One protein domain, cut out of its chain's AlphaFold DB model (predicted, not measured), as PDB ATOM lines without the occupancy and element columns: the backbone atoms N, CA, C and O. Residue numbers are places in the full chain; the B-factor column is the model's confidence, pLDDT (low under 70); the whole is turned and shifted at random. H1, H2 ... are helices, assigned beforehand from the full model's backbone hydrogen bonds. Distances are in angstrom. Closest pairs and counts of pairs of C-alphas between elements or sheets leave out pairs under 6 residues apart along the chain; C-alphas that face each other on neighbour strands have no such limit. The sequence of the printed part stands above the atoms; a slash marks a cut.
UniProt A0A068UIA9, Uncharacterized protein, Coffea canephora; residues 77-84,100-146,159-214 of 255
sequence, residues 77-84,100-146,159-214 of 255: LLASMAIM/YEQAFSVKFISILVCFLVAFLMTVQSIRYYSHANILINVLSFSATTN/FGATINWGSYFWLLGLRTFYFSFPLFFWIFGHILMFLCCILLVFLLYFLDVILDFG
ATOM      1  N   LEU A  77      16.877 -58.490 -30.765       65.12
ATOM      2  CA  LEU A  77      16.130 -57.258 -30.520       65.12
ATOM      3  C   LEU A  77      14.958 -57.136 -31.496       65.12
ATOM      4  O   LEU A  77      13.859 -56.827 -31.053       65.12
ATOM      5  N   LEU A  78      15.137 -57.441 -32.785       64.06
ATOM      6  CA  LEU A  78      14.040 -57.478 -33.758       64.06
ATOM      7  C   LEU A  78      12.948 -58.482 -33.364       64.06
ATOM      8  O   LEU A  78      11.768 -58.145 -33.421       64.06
ATOM      9  N   ALA A  79      13.332 -59.693 -32.959       68.50
ATOM     10  CA  ALA A  79      12.415 -60.763 -32.582       68.50
ATOM     11  C   ALA A  79      11.682 -60.444 -31.273       68.50
ATOM     12  O   ALA A  79      10.458 -60.522 -31.227       68.50
ATOM     13  N   SER A  80      12.391 -60.004 -30.233       68.38
ATOM     14  CA  SER A  80      11.797 -59.549 -28.971       68.38
ATOM     15  C   SER A  80      10.875 -58.349 -29.180       68.38
ATOM     16  O   SER A  80       9.811 -58.275 -28.569       68.38
ATOM     17  N   MET A  81      11.232 -57.437 -30.087       62.44
ATOM     18  CA  MET A  81      10.393 -56.296 -30.452       62.44
ATOM     19  C   MET A  81       9.150 -56.734 -31.229       62.44
ATOM     20  O   MET A  81       8.062 -56.249 -30.931       62.44
ATOM     21  N   ALA A  82       9.272 -57.690 -32.153       64.81
ATOM     22  CA  ALA A  82       8.130 -58.292 -32.836       64.81
ATOM     23  C   ALA A  82       7.195 -59.014 -31.847       64.81
ATOM     24  O   ALA A  82       5.979 -58.835 -31.901       64.81
ATOM     25  N   ILE A  83       7.741 -59.745 -30.874       66.69
ATOM     26  CA  ILE A  83       6.957 -60.417 -29.828       66.69
ATOM     27  C   ILE A  83       6.236 -59.387 -28.940       66.69
ATOM     28  O   ILE A  83       5.021 -59.478 -28.767       66.69
ATOM     29  N   MET A  84       6.931 -58.337 -28.480       64.12
ATOM     30  CA  MET A  84       6.313 -57.235 -27.726       64.12
ATOM     31  C   MET A  84       5.211 -56.515 -28.518       64.12
ATOM     32  O   MET A  84       4.252 -56.031 -27.912       64.12
ATOM     33  N   TYR A 100      -3.757 -44.793 -31.300       58.88
ATOM     34  CA  TYR A 100      -2.520 -45.164 -30.594       58.88
ATOM     35  C   TYR A 100      -1.739 -46.264 -31.341       58.88
ATOM     36  O   TYR A 100      -0.510 -46.281 -31.265       58.88
ATOM     37  N   GLU A 101      -2.419 -47.121 -32.118       63.09
ATOM     38  CA  GLU A 101      -1.783 -48.150 -32.958       63.09
ATOM     39  C   GLU A 101      -0.836 -47.524 -33.992       63.09
ATOM     40  O   GLU A 101       0.301 -47.969 -34.166       63.09
ATOM     41  N   GLN A 102      -1.273 -46.439 -34.638       63.00
ATOM     42  CA  GLN A 102      -0.492 -45.752 -35.670       63.00
ATOM     43  C   GLN A 102       0.768 -45.094 -35.092       63.00
ATOM     44  O   GLN A 102       1.859 -45.248 -35.639       63.00
ATOM     45  N   ALA A 103       0.649 -44.405 -33.951       68.69
ATOM     46  CA  ALA A 103       1.782 -43.740 -33.303       68.69
ATOM     47  C   ALA A 103       2.817 -44.732 -32.742       68.69
ATOM     48  O   ALA A 103       4.005 -44.411 -32.671       68.69
ATOM     49  N   PHE A 104       2.384 -45.930 -32.343       71.81
ATOM     50  CA  PHE A 104       3.283 -46.998 -31.914       71.81
ATOM     51  C   PHE A 104       3.982 -47.629 -33.121       71.81
ATOM     52  O   PHE A 104       5.208 -47.663 -33.147       71.81
ATOM     53  N   SER A 105       3.241 -48.010 -34.166       71.62
ATOM     54  CA  SER A 105       3.793 -48.618 -35.387       71.62
ATOM     55  C   SER A 105       4.905 -47.776 -36.034       71.62
ATOM     56  O   SER A 105       5.968 -48.305 -36.363       71.62
ATOM     57  N   VAL A 106       4.733 -46.448 -36.107       78.31
ATOM     58  CA  VAL A 106       5.757 -45.529 -36.645       78.31
ATOM     59  C   VAL A 106       7.076 -45.604 -35.866       78.31
ATOM     60  O   VAL A 106       8.150 -45.595 -36.472       78.31
ATOM     61  N   LYS A 107       7.025 -45.732 -34.534       80.62
ATOM     62  CA  LYS A 107       8.234 -45.858 -33.701       80.62
ATOM     63  C   LYS A 107       8.991 -47.151 -34.009       80.62
ATOM     64  O   LYS A 107      10.214 -47.128 -34.108       80.62
ATOM     65  N   PHE A 108       8.278 -48.256 -34.230       74.19
ATOM     66  CA  PHE A 108       8.888 -49.550 -34.565       74.19
ATOM     67  C   PHE A 108       9.501 -49.557 -35.958       74.19
ATOM     68  O   PHE A 108      10.636 -50.001 -36.118       74.19
ATOM     69  N   ILE A 109       8.790 -49.020 -36.950       76.94
ATOM     70  CA  ILE A 109       9.308 -48.899 -38.317       76.94
ATOM     71  C   ILE A 109      10.583 -48.046 -38.323       76.94
ATOM     72  O   ILE A 109      11.559 -48.416 -38.970       76.94
ATOM     73  N   SER A 110      10.625 -46.958 -37.546       81.50
ATOM     74  CA  SER A 110      11.830 -46.129 -37.424       81.50
ATOM     75  C   SER A 110      13.026 -46.897 -36.848       81.50
ATOM     76  O   SER A 110      14.142 -46.731 -37.339       81.50
ATOM     77  N   ILE A 111      12.815 -47.733 -35.826       82.12
ATOM     78  CA  ILE A 111      13.877 -48.556 -35.221       82.12
ATOM     79  C   ILE A 111      14.348 -49.629 -36.210       82.12
ATOM     80  O   ILE A 111      15.549 -49.805 -36.404       82.12
ATOM     81  N   LEU A 112      13.411 -50.297 -36.889       74.88
ATOM     82  CA  LEU A 112      13.701 -51.314 -37.903       74.88
ATOM     83  C   LEU A 112      14.532 -50.761 -39.057       74.88
ATOM     84  O   LEU A 112      15.548 -51.350 -39.421       74.88
ATOM     85  N   VAL A 113      14.134 -49.614 -39.610       79.31
ATOM     86  CA  VAL A 113      14.876 -48.954 -40.690       79.31
ATOM     87  C   VAL A 113      16.272 -48.551 -40.211       79.31
ATOM     88  O   VAL A 113      17.241 -48.754 -40.940       79.31
ATOM     89  N   CYS A 114      16.411 -48.050 -38.978       81.81
ATOM     90  CA  CYS A 114      17.715 -47.702 -38.411       81.81
ATOM     91  C   CYS A 114      18.649 -48.920 -38.309       81.81
ATOM     92  O   CYS A 114      19.800 -48.853 -38.746       81.81
ATOM     93  N   PHE A 115      18.154 -50.050 -37.791       77.88
ATOM     94  CA  PHE A 115      18.929 -51.293 -37.716       77.88
ATOM     95  C   PHE A 115      19.270 -51.853 -39.095       77.88
ATOM     96  O   PHE A 115      20.406 -52.271 -39.314       77.88
ATOM     97  N   LEU A 116      18.326 -51.816 -40.040       76.50
ATOM     98  CA  LEU A 116      18.563 -52.255 -41.413       76.50
ATOM     99  C   LEU A 116      19.687 -51.439 -42.063       76.50
ATOM    100  O   LEU A 116      20.581 -52.013 -42.678       76.50
ATOM    101  N   VAL A 117      19.686 -50.112 -41.899       79.19
ATOM    102  CA  VAL A 117      20.753 -49.249 -42.428       79.19
ATOM    103  C   VAL A 117      22.098 -49.579 -41.777       79.19
ATOM    104  O   VAL A 117      23.084 -49.739 -42.496       79.19
ATOM    105  N   ALA A 118      22.155 -49.738 -40.450       78.50
ATOM    106  CA  ALA A 118      23.386 -50.118 -39.751       78.50
ATOM    107  C   ALA A 118      23.935 -51.473 -40.240       78.50
ATOM    108  O   ALA A 118      25.133 -51.607 -40.513       78.50
ATOM    109  N   PHE A 119      23.051 -52.456 -40.424       76.31
ATOM    110  CA  PHE A 119      23.388 -53.768 -40.970       76.31
ATOM    111  C   PHE A 119      23.927 -53.668 -42.403       76.31
ATOM    112  O   PHE A 119      25.013 -54.171 -42.690       76.31
ATOM    113  N   LEU A 120      23.226 -52.958 -43.293       77.94
ATOM    114  CA  LEU A 120      23.645 -52.784 -44.685       77.94
ATOM    115  C   LEU A 120      25.007 -52.084 -44.797       77.94
ATOM    116  O   LEU A 120      25.837 -52.501 -45.605       77.94
ATOM    117  N   MET A 121      25.273 -51.066 -43.973       75.56
ATOM    118  CA  MET A 121      26.574 -50.382 -43.940       75.56
ATOM    119  C   MET A 121      27.702 -51.316 -43.472       75.56
ATOM    120  O   MET A 121      28.791 -51.311 -44.048       75.56
ATOM    121  N   THR A 122      27.423 -52.171 -42.488       73.75
ATOM    122  CA  THR A 122      28.379 -53.165 -41.977       73.75
ATOM    123  C   THR A 122      28.689 -54.237 -43.027       73.75
ATOM    124  O   THR A 122      29.856 -54.527 -43.294       73.75
ATOM    125  N   VAL A 123      27.669 -54.758 -43.717       77.56
ATOM    126  CA  VAL A 123      27.843 -55.704 -44.836       77.56
ATOM    127  C   VAL A 123      28.635 -55.068 -45.981       77.56
ATOM    128  O   VAL A 123      29.511 -55.703 -46.575       77.56
ATOM    129  N   GLN A 124      28.359 -53.800 -46.290       78.50
ATOM    130  CA  GLN A 124      29.051 -53.085 -47.355       78.50
ATOM    131  C   GLN A 124      30.536 -52.876 -47.031       78.50
ATOM    132  O   GLN A 124      31.381 -53.026 -47.917       78.50
ATOM    133  N   SER A 125      30.869 -52.607 -45.769       76.31
ATOM    134  CA  SER A 125      32.255 -52.543 -45.299       76.31
ATOM    135  C   SER A 125      33.011 -53.855 -45.549       76.31
ATOM    136  O   SER A 125      34.059 -53.847 -46.199       76.31
ATOM    137  N   ILE A 126      32.439 -54.997 -45.142       75.00
ATOM    138  CA  ILE A 126      33.044 -56.329 -45.332       75.00
ATOM    139  C   ILE A 126      33.301 -56.612 -46.821       75.00
ATOM    140  O   ILE A 126      34.365 -57.119 -47.191       75.00
ATOM    141  N   ARG A 127      32.366 -56.227 -47.701       82.38
ATOM    142  CA  ARG A 127      32.527 -56.361 -49.158       82.38
ATOM    143  C   ARG A 127      33.715 -55.554 -49.676       82.38
ATOM    144  O   ARG A 127      34.512 -56.080 -50.457       82.38
ATOM    145  N   TYR A 128      33.844 -54.294 -49.262       72.94
ATOM    146  CA  TYR A 128      34.963 -53.449 -49.682       72.94
ATOM    147  C   TYR A 128      36.303 -53.958 -49.148       72.94
ATOM    148  O   TYR A 128      37.282 -53.954 -49.896       72.94
ATOM    149  N   TYR A 129      36.347 -54.473 -47.916       71.00
ATOM    150  CA  TYR A 129      37.548 -55.108 -47.370       71.00
ATOM    151  C   TYR A 129      37.929 -56.387 -48.119       71.00
ATOM    152  O   TYR A 129      39.096 -56.561 -48.469       71.00
ATOM    153  N   SER A 130      36.959 -57.237 -48.462       73.88
ATOM    154  CA  SER A 130      37.198 -58.403 -49.325       73.88
ATOM    155  C   SER A 130      37.739 -58.002 -50.698       73.88
ATOM    156  O   SER A 130      38.702 -58.595 -51.184       73.88
ATOM    157  N   HIS A 131      37.175 -56.961 -51.313       75.44
ATOM    158  CA  HIS A 131      37.641 -56.474 -52.610       75.44
ATOM    159  C   HIS A 131      39.063 -55.896 -52.535       75.44
ATOM    160  O   HIS A 131      39.886 -56.153 -53.416       75.44
ATOM    161  N   ALA A 132      39.392 -55.176 -51.457       72.38
ATOM    162  CA  ALA A 132      40.758 -54.742 -51.185       72.38
ATOM    163  C   ALA A 132      41.705 -55.945 -51.009       72.38
ATOM    164  O   ALA A 132      42.807 -55.936 -51.559       72.38
ATOM    165  N   ASN A 133      41.262 -57.004 -50.323       71.25
ATOM    166  CA  ASN A 133      42.057 -58.216 -50.120       71.25
ATOM    167  C   ASN A 133      42.328 -58.986 -51.429       71.25
ATOM    168  O   ASN A 133      43.405 -59.542 -51.643       71.25
ATOM    169  N   ILE A 134      41.378 -59.002 -52.362       74.62
ATOM    170  CA  ILE A 134      41.613 -59.580 -53.694       74.62
ATOM    171  C   ILE A 134      42.607 -58.711 -54.472       74.62
ATOM    172  O   ILE A 134      43.568 -59.230 -55.044       74.62
ATOM    173  N   LEU A 135      42.423 -57.387 -54.447       71.75
ATOM    174  CA  LEU A 135      43.276 -56.446 -55.174       71.75
ATOM    175  C   LEU A 135      44.744 -56.539 -54.732       71.75
ATOM    176  O   LEU A 135      45.640 -56.524 -55.577       71.75
ATOM    177  N   ILE A 136      45.000 -56.688 -53.430       68.19
ATOM    178  CA  ILE A 136      46.365 -56.841 -52.915       68.19
ATOM    179  C   ILE A 136      47.008 -58.170 -53.335       68.19
ATOM    180  O   ILE A 136      48.173 -58.187 -53.734       68.19
ATOM    181  N   ASN A 137      46.252 -59.273 -53.313       65.88
ATOM    182  CA  ASN A 137      46.751 -60.575 -53.755       65.88
ATOM    183  C   ASN A 137      47.119 -60.549 -55.252       65.88
ATOM    184  O   ASN A 137      48.157 -61.083 -55.648       65.88
ATOM    185  N   VAL A 138      46.327 -59.852 -56.074       68.88
ATOM    186  CA  VAL A 138      46.613 -59.651 -57.505       68.88
ATOM    187  C   VAL A 138      47.840 -58.752 -57.725       68.88
ATOM    188  O   VAL A 138      48.707 -59.099 -58.533       68.88
ATOM    189  N   LEU A 139      47.975 -57.640 -56.985       65.38
ATOM    190  CA  LEU A 139      49.172 -56.779 -57.038       65.38
ATOM    191  C   LEU A 139      50.448 -57.560 -56.718       65.38
ATOM    192  O   LEU A 139      51.463 -57.408 -57.395       65.38
ATOM    193  N   SER A 140      50.393 -58.403 -55.687       61.56
ATOM    194  CA  SER A 140      51.529 -59.205 -55.246       61.56
ATOM    195  C   SER A 140      52.023 -60.169 -56.335       61.56
ATOM    196  O   SER A 140      53.232 -60.338 -56.523       61.56
ATOM    197  N   PHE A 141      51.102 -60.771 -57.088       60.69
ATOM    198  CA  PHE A 141      51.432 -61.654 -58.205       60.69
ATOM    199  C   PHE A 141      52.047 -60.891 -59.390       60.69
ATOM    200  O   PHE A 141      53.072 -61.309 -59.937       60.69
ATOM    201  N   SER A 142      51.472 -59.738 -59.744       58.31
ATOM    202  CA  SER A 142      51.965 -58.880 -60.832       58.31
ATOM    203  C   SER A 142      53.359 -58.296 -60.544       58.31
ATOM    204  O   SER A 142      54.225 -58.297 -61.420       58.31
ATOM    205  N   ALA A 143      53.633 -57.904 -59.293       58.34
ATOM    206  CA  ALA A 143      54.941 -57.394 -58.869       58.34
ATOM    207  C   ALA A 143      56.068 -58.445 -58.931       58.34
ATOM    208  O   ALA A 143      57.238 -58.086 -59.019       58.34
ATOM    209  N   THR A 144      55.731 -59.740 -58.899       55.88
ATOM    210  CA  THR A 144      56.712 -60.839 -58.974       55.88
ATOM    211  C   THR A 144      57.064 -61.206 -60.424       55.88
ATOM    212  O   THR A 144      58.106 -61.803 -60.672       55.88
ATOM    213  N   THR A 145      56.203 -60.872 -61.391       54.97
ATOM    214  CA  THR A 145      56.298 -61.363 -62.779       54.97
ATOM    215  C   THR A 145      56.879 -60.353 -63.770       54.97
ATOM    216  O   THR A 145      57.335 -60.763 -64.832       54.97
ATOM    217  N   ASN A 146      56.921 -59.054 -63.451       47.25
ATOM    218  CA  ASN A 146      57.381 -58.022 -64.387       47.25
ATOM    219  C   ASN A 146      58.499 -57.146 -63.805       47.25
ATOM    220  O   ASN A 146      58.249 -56.152 -63.131       47.25
ATOM    221  N   PHE A 159      43.879 -48.780 -54.375       73.12
ATOM    222  CA  PHE A 159      43.863 -49.679 -53.217       73.12
ATOM    223  C   PHE A 159      43.662 -48.921 -51.898       73.12
ATOM    224  O   PHE A 159      42.755 -49.252 -51.134       73.12
ATOM    225  N   GLY A 160      44.435 -47.854 -51.669       67.25
ATOM    226  CA  GLY A 160      44.287 -47.000 -50.489       67.25
ATOM    227  C   GLY A 160      42.907 -46.341 -50.416       67.25
ATOM    228  O   GLY A 160      42.307 -46.282 -49.346       67.25
ATOM    229  N   ALA A 161      42.349 -45.923 -51.559       70.94
ATOM    230  CA  ALA A 161      40.976 -45.427 -51.617       70.94
ATOM    231  C   ALA A 161      39.965 -46.515 -51.226       70.94
ATOM    232  O   ALA A 161      39.089 -46.255 -50.409       70.94
ATOM    233  N   THR A 162      40.104 -47.735 -51.751       71.44
ATOM    234  CA  THR A 162      39.190 -48.859 -51.469       71.44
ATOM    235  C   THR A 162      39.176 -49.224 -49.981       71.44
ATOM    236  O   THR A 162      38.104 -49.398 -49.405       71.44
ATOM    237  N   ILE A 163      40.347 -49.273 -49.336       71.75
ATOM    238  CA  ILE A 163      40.453 -49.507 -47.887       71.75
ATOM    239  C   ILE A 163      39.801 -48.370 -47.104       71.75
ATOM    240  O   ILE A 163      39.051 -48.620 -46.159       71.75
ATOM    241  N   ASN A 164      40.058 -47.125 -47.503       70.50
ATOM    242  CA  ASN A 164      39.488 -45.965 -46.832       70.50
ATOM    243  C   ASN A 164      37.953 -45.952 -46.921       70.50
ATOM    244  O   ASN A 164      37.287 -45.625 -45.943       70.50
ATOM    245  N   TRP A 165      37.383 -46.372 -48.057       76.12
ATOM    246  CA  TRP A 165      35.937 -46.556 -48.198       76.12
ATOM    247  C   TRP A 165      35.404 -47.654 -47.271       76.12
ATOM    248  O   TRP A 165      34.414 -47.417 -46.584       76.12
ATOM    249  N   GLY A 166      36.068 -48.813 -47.190       69.31
ATOM    250  CA  GLY A 166      35.686 -49.887 -46.261       69.31
ATOM    251  C   GLY A 166      35.678 -49.421 -44.801       69.31
ATOM    252  O   GLY A 166      34.685 -49.588 -44.094       69.31
ATOM    253  N   SER A 167      36.734 -48.717 -44.389       69.38
ATOM    254  CA  SER A 167      36.842 -48.133 -43.046       69.38
ATOM    255  C   SER A 167      35.763 -47.083 -42.776       69.38
ATOM    256  O   SER A 167      35.177 -47.056 -41.694       69.38
ATOM    257  N   TYR A 168      35.422 -46.266 -43.774       69.56
ATOM    258  CA  TYR A 168      34.341 -45.291 -43.661       69.56
ATOM    259  C   TYR A 168      32.975 -45.960 -43.453       69.56
ATOM    260  O   TYR A 168      32.235 -45.575 -42.547       69.56
ATOM    261  N   PHE A 169      32.652 -46.986 -44.247       73.50
ATOM    262  CA  PHE A 169      31.401 -47.739 -44.100       73.50
ATOM    263  C   PHE A 169      31.316 -48.469 -42.755       73.50
ATOM    264  O   PHE A 169      30.243 -48.503 -42.155       73.50
ATOM    265  N   TRP A 170      32.443 -48.979 -42.248       72.62
ATOM    266  CA  TRP A 170      32.533 -49.597 -40.922       72.62
ATOM    267  C   TRP A 170      32.164 -48.615 -39.803       72.62
ATOM    268  O   TRP A 170      31.269 -48.870 -38.997       72.62
ATOM    269  N   LEU A 171      32.809 -47.447 -39.797       71.88
ATOM    270  CA  LEU A 171      32.587 -46.401 -38.798       71.88
ATOM    271  C   LEU A 171      31.167 -45.831 -38.875       71.88
ATOM    272  O   LEU A 171      30.531 -45.577 -37.850       71.88
ATOM    273  N   LEU A 172      30.646 -45.653 -40.091       72.94
ATOM    274  CA  LEU A 172      29.282 -45.183 -40.310       72.94
ATOM    275  C   LEU A 172      28.245 -46.210 -39.825       72.94
ATOM    276  O   LEU A 172      27.244 -45.822 -39.219       72.94
ATOM    277  N   GLY A 173      28.502 -47.504 -40.046       73.88
ATOM    278  CA  GLY A 173      27.692 -48.608 -39.530       73.88
ATOM    279  C   GLY A 173      27.634 -48.609 -38.004       73.88
ATOM    280  O   GLY A 173      26.539 -48.548 -37.443       73.88
ATOM    281  N   LEU A 174      28.792 -48.550 -37.337       72.38
ATOM    282  CA  LEU A 174      28.884 -48.455 -35.873       72.38
ATOM    283  C   LEU A 174      28.154 -47.225 -35.326       72.38
ATOM    284  O   LEU A 174      27.363 -47.328 -34.389       72.38
ATOM    285  N   ARG A 175      28.341 -46.052 -35.940       76.75
ATOM    286  CA  ARG A 175      27.660 -44.823 -35.506       76.75
ATOM    287  C   ARG A 175      26.140 -44.923 -35.632       76.75
ATOM    288  O   ARG A 175      25.419 -44.470 -34.743       76.75
ATOM    289  N   THR A 176      25.662 -45.511 -36.727       78.19
ATOM    290  CA  THR A 176      24.228 -45.725 -36.973       78.19
ATOM    291  C   THR A 176      23.655 -46.756 -36.004       78.19
ATOM    292  O   THR A 176      22.544 -46.578 -35.509       78.19
ATOM    293  N   PHE A 177      24.427 -47.789 -35.659       77.38
ATOM    294  CA  PHE A 177      24.054 -48.768 -34.645       77.38
ATOM    295  C   PHE A 177      23.861 -48.113 -33.274       77.38
ATOM    296  O   PHE A 177      22.808 -48.289 -32.661       77.38
ATOM    297  N   TYR A 178      24.805 -47.271 -32.832       78.12
ATOM    298  CA  TYR A 178      24.651 -46.560 -31.562       78.12
ATOM    299  C   TYR A 178      23.403 -45.671 -31.553       78.12
ATOM    300  O   TYR A 178      22.662 -45.655 -30.573       78.12
ATOM    301  N   PHE A 179      23.116 -44.974 -32.657       78.38
ATOM    302  CA  PHE A 179      21.923 -44.128 -32.785       78.38
ATOM    303  C   PHE A 179      20.596 -44.891 -32.602       78.38
ATOM    304  O   PHE A 179      19.580 -44.285 -32.255       78.38
ATOM    305  N   SER A 180      20.601 -46.219 -32.750       79.75
ATOM    306  CA  SER A 180      19.431 -47.057 -32.486       79.75
ATOM    307  C   SER A 180      19.054 -47.120 -30.994       79.75
ATOM    308  O   SER A 180      17.872 -47.231 -30.665       79.75
ATOM    309  N   PHE A 181      20.009 -46.968 -30.063       77.75
ATOM    310  CA  PHE A 181      19.732 -47.061 -28.620       77.75
ATOM    311  C   PHE A 181      18.734 -45.997 -28.114       77.75
ATOM    312  O   PHE A 181      17.759 -46.374 -27.462       77.75
ATOM    313  N   PRO A 182      18.867 -44.691 -28.431       80.69
ATOM    314  CA  PRO A 182      17.858 -43.699 -28.061       80.69
ATOM    315  C   PRO A 182      16.470 -43.985 -28.639       80.69
ATOM    316  O   PRO A 182      15.475 -43.741 -27.960       80.69
ATOM    317  N   LEU A 183      16.395 -44.506 -29.871       77.31
ATOM    318  CA  LEU A 183      15.125 -44.874 -30.503       77.31
ATOM    319  C   LEU A 183      14.476 -46.064 -29.792       77.31
ATOM    320  O   LEU A 183      13.262 -46.078 -29.611       77.31
ATOM    321  N   PHE A 184      15.270 -47.023 -29.318       75.31
ATOM    322  CA  PHE A 184      14.778 -48.116 -28.484       75.31
ATOM    323  C   PHE A 184      14.251 -47.607 -27.134       75.31
ATOM    324  O   PHE A 184      13.113 -47.891 -26.754       75.31
ATOM    325  N   PHE A 185      15.023 -46.767 -26.437       79.69
ATOM    326  CA  PHE A 185      14.606 -46.179 -25.159       79.69
ATOM    327  C   PHE A 185      13.417 -45.215 -25.278       79.69
ATOM    328  O   PHE A 185      12.688 -45.027 -24.301       79.69
ATOM    329  N   TRP A 186      13.144 -44.686 -26.477       80.50
ATOM    330  CA  TRP A 186      11.927 -43.924 -26.779       80.50
ATOM    331  C   TRP A 186      10.656 -44.708 -26.417       80.50
ATOM    332  O   TRP A 186       9.668 -44.117 -25.974       80.50
ATOM    333  N   ILE A 187      10.657 -46.037 -26.574       74.31
ATOM    334  CA  ILE A 187       9.486 -46.884 -26.288       74.31
ATOM    335  C   ILE A 187       9.171 -46.930 -24.788       74.31
ATOM    336  O   ILE A 187       7.998 -46.996 -24.422       74.31
ATOM    337  N   PHE A 188      10.193 -46.856 -23.933       72.12
ATOM    338  CA  PHE A 188      10.041 -46.882 -22.474       72.12
ATOM    339  C   PHE A 188       9.712 -45.507 -21.878       72.12
ATOM    340  O   PHE A 188       9.190 -45.431 -20.769       72.12
ATOM    341  N   GLY A 189       9.969 -44.421 -22.613       77.44
ATOM    342  CA  GLY A 189       9.547 -43.071 -22.248       77.44
ATOM    343  C   GLY A 189      10.606 -41.998 -22.498       77.44
ATOM    344  O   GLY A 189      11.785 -42.267 -22.720       77.44
ATOM    345  N   HIS A 190      10.176 -40.737 -22.425       78.12
ATOM    346  CA  HIS A 190      11.010 -39.573 -22.747       78.12
ATOM    347  C   HIS A 190      12.210 -39.392 -21.796       78.12
ATOM    348  O   HIS A 190      13.249 -38.888 -22.215       78.12
ATOM    349  N   ILE A 191      12.096 -39.832 -20.535       81.25
ATOM    350  CA  ILE A 191      13.162 -39.715 -19.523       81.25
ATOM    351  C   ILE A 191      14.334 -40.650 -19.859       81.25
ATOM    352  O   ILE A 191      15.484 -40.212 -19.878       81.25
ATOM    353  N   LEU A 192      14.052 -41.917 -20.191       80.06
ATOM    354  CA  LEU A 192      15.091 -42.879 -20.580       80.06
ATOM    355  C   LEU A 192      15.753 -42.474 -21.903       80.06
ATOM    356  O   LEU A 192      16.969 -42.595 -22.046       80.06
ATOM    357  N   MET A 193      14.977 -41.920 -22.841       79.62
ATOM    358  CA  MET A 193      15.511 -41.355 -24.082       79.62
ATOM    359  C   MET A 193      16.515 -40.222 -23.813       79.62
ATOM    360  O   MET A 193      17.557 -40.161 -24.467       79.62
ATOM    361  N   PHE A 194      16.235 -39.342 -22.844       79.06
ATOM    362  CA  PHE A 194      17.127 -38.235 -22.491       79.06
ATOM    363  C   PHE A 194      18.447 -38.723 -21.878       79.06
ATOM    364  O   PHE A 194      19.518 -38.295 -22.311       79.06
ATOM    365  N   LEU A 195      18.383 -39.674 -20.939       82.69
ATOM    366  CA  LEU A 195      19.576 -40.278 -20.339       82.69
ATOM    367  C   LEU A 195      20.432 -40.997 -21.396       82.69
ATOM    368  O   LEU A 195      21.647 -40.807 -21.455       82.69
ATOM    369  N   CYS A 196      19.785 -41.759 -22.284       79.19
ATOM    370  CA  CYS A 196      20.449 -42.445 -23.388       79.19
ATOM    371  C   CYS A 196      21.101 -41.453 -24.364       79.19
ATOM    372  O   CYS A 196      22.195 -41.704 -24.859       79.19
ATOM    373  N   CYS A 197      20.492 -40.285 -24.590       79.75
ATOM    374  CA  CYS A 197      21.116 -39.242 -25.394       79.75
ATOM    375  C   CYS A 197      22.414 -38.713 -24.760       79.75
ATOM    376  O   CYS A 197      23.410 -38.553 -25.459       79.75
ATOM    377  N   ILE A 198      22.442 -38.460 -23.451       79.44
ATOM    378  CA  ILE A 198      23.671 -37.996 -22.786       79.44
ATOM    379  C   ILE A 198      24.768 -39.064 -22.890       79.44
ATOM    380  O   ILE A 198      25.885 -38.761 -23.313       79.44
ATOM    381  N   LEU A 199      24.426 -40.321 -22.587       78.81
ATOM    382  CA  LEU A 199      25.348 -41.453 -22.695       78.81
ATOM    383  C   LEU A 199      25.865 -41.648 -24.122       78.81
ATOM    384  O   LEU A 199      27.046 -41.908 -24.307       78.81
ATOM    385  N   LEU A 200      25.015 -41.483 -25.135       75.19
ATOM    386  CA  LEU A 200      25.419 -41.647 -26.525       75.19
ATOM    387  C   LEU A 200      26.322 -40.508 -27.003       75.19
ATOM    388  O   LEU A 200      27.258 -40.774 -27.744       75.19
ATOM    389  N   VAL A 201      26.119 -39.261 -26.558       77.69
ATOM    390  CA  VAL A 201      27.085 -38.181 -26.845       77.69
ATOM    391  C   VAL A 201      28.445 -38.511 -26.229       77.69
ATOM    392  O   VAL A 201      29.462 -38.365 -26.900       77.69
ATOM    393  N   PHE A 202      28.462 -39.007 -24.991       75.69
ATOM    394  CA  PHE A 202      29.690 -39.431 -24.324       75.69
ATOM    395  C   PHE A 202      30.358 -40.609 -25.046       75.69
ATOM    396  O   PHE A 202      31.552 -40.564 -25.316       75.69
ATOM    397  N   LEU A 203      29.595 -41.633 -25.434       68.81
ATOM    398  CA  LEU A 203      30.114 -42.811 -26.132       68.81
ATOM    399  C   LEU A 203      30.624 -42.453 -27.531       68.81
ATOM    400  O   LEU A 203      31.703 -42.894 -27.902       68.81
ATOM    401  N   LEU A 204      29.919 -41.602 -28.286       68.31
ATOM    402  CA  LEU A 204      30.408 -41.108 -29.579       68.31
ATOM    403  C   LEU A 204      31.668 -40.258 -29.420       68.31
ATOM    404  O   LEU A 204      32.559 -40.369 -30.252       68.31
ATOM    405  N   TYR A 205      31.760 -39.451 -28.361       68.25
ATOM    406  CA  TYR A 205      32.982 -38.721 -28.042       68.25
ATOM    407  C   TYR A 205      34.135 -39.681 -27.743       68.25
ATOM    408  O   TYR A 205      35.211 -39.524 -28.305       68.25
ATOM    409  N   PHE A 206      33.911 -40.716 -26.931       66.12
ATOM    410  CA  PHE A 206      34.920 -41.742 -26.669       66.12
ATOM    411  C   PHE A 206      35.268 -42.562 -27.908       66.12
ATOM    412  O   PHE A 206      36.424 -42.912 -28.061       66.12
ATOM    413  N   LEU A 207      34.323 -42.847 -28.801       64.50
ATOM    414  CA  LEU A 207      34.600 -43.533 -30.059       64.50
ATOM    415  C   LEU A 207      35.502 -42.667 -30.944       64.50
ATOM    416  O   LEU A 207      36.521 -43.149 -31.425       64.50
ATOM    417  N   ASP A 208      35.166 -41.381 -31.086       65.50
ATOM    418  CA  ASP A 208      35.968 -40.415 -31.835       65.50
ATOM    419  C   ASP A 208      37.360 -40.221 -31.162       65.50
ATOM    420  O   ASP A 208      38.377 -40.160 -31.844       65.50
ATOM    421  N   VAL A 209      37.458 -40.235 -29.827       60.41
ATOM    422  CA  VAL A 209      38.716 -40.027 -29.076       60.41
ATOM    423  C   VAL A 209      39.588 -41.286 -28.953       60.41
ATOM    424  O   VAL A 209      40.802 -41.199 -29.091       60.41
ATOM    425  N   ILE A 210      39.022 -42.470 -28.718       53.66
ATOM    426  CA  ILE A 210      39.761 -43.748 -28.660       53.66
ATOM    427  C   ILE A 210      40.325 -44.093 -30.037       53.66
ATOM    428  O   ILE A 210      41.431 -44.618 -30.119       53.66
ATOM    429  N   LEU A 211      39.612 -43.767 -31.117       52.66
ATOM    430  CA  LEU A 211      40.156 -43.886 -32.471       52.66
ATOM    431  C   LEU A 211      41.346 -42.937 -32.706       52.66
ATOM    432  O   LEU A 211      42.244 -43.284 -33.470       52.66
ATOM    433  N   ASP A 212      41.382 -41.789 -32.025       47.09
ATOM    434  CA  ASP A 212      42.519 -40.856 -32.028       47.09
ATOM    435  C   ASP A 212      43.692 -41.395 -31.169       47.09
ATOM    436  O   ASP A 212      44.848 -41.409 -31.599       47.09
ATOM    437  N   PHE A 213      43.407 -41.952 -29.982       36.00
ATOM    438  CA  PHE A 213      44.412 -42.522 -29.067       36.00
ATOM    439  C   PHE A 213      44.964 -43.889 -29.477       36.00
ATOM    440  O   PHE A 213      46.125 -44.174 -29.179       36.00
ATOM    441  N   GLY A 214      44.200 -44.714 -30.198       41.88
ATOM    442  CA  GLY A 214      44.689 -45.960 -30.806       41.88
ATOM    443  C   GLY A 214      45.856 -45.724 -31.774       41.88
ATOM    444  O   GLY A 214      46.576 -46.656 -32.125       41.88
TER     445      GLY A 214
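What this domain is: This is residues 77 to 84, 100 to 146 and 159 to 214 of the 255 residues of an uncharacterized protein of Coffea canephora (UniProt A0A068UIA9). Three long helices lie side by side in a row, H3 between H2 and H4; H2 is much the longest, H3 runs back along it, and H4 folds back from H3 and splays away from it as a narrow V. The short helix H1 lies near the first part of H2, away from H3 and H4; residues 140 to 146, of which 140 to 145 belong to H2, stick out, as do residues 209 to 214 at the end of H4. The printed part has 111 residues with four named helices, in the order H1, H2, H3, H4, and no named strand; the class is all helix. It is only just loose, close to extended, with a radius of gyration of the C-alphas of 19.3 A and spans of 70 by 32 by 18 A.

Where its parts are: H1, residues 77 to 84, begins with C-alpha 77 at (16.130, -57.258, -30.520) and is 10.2 A long. H2, residues 100 to 145, is 69.0 A long, from C-alpha 100 at (-2.520, -45.164, -30.594). H3, residues 159 to 186, is 41.9 A long. H4, residues 190 to 214, is 35.2 A long and ends with C-alpha 214 at (44.689, -45.960, -30.806).

How they stand to each other: H1 and H2 are close but not clearly touching, with the closest C-alphas, Leu 78 and Leu 112, 7.4 A apart. H2 and H3 touch, closest at the C-alphas of Ser 125 and Gly 166, 4.4 A, at a shallow tilt of 18 degrees, opposite ways. H3 and H4 form a helical hairpin at a shallow tilt of 22 degrees; H3 touches H4 with residues 175 to 186 alone, closest at the C-alphas of Phe 185 and Met 193, 5.0 A. H2 and H4 are apart. Every O i to N i+4 pair is within hydrogen-bond range in H1 and H4, against 41 of 42 in H2 and 21 of 24 in H3.

The domain as a whole: The C-alphas farthest apart, those of Tyr 100 and Asn 146, are 70.0 A apart. Residues 85 to 99 and 147 to 158 are not printed; the C-alphas across these cuts are 15.2 A and 19.4 A apart. The link from H3 to H4 is tight. Mean pLDDT of the printed part is 71.3, with 39 residues under 70, among them 77 to 84, 136 to 146 and 203 to 214.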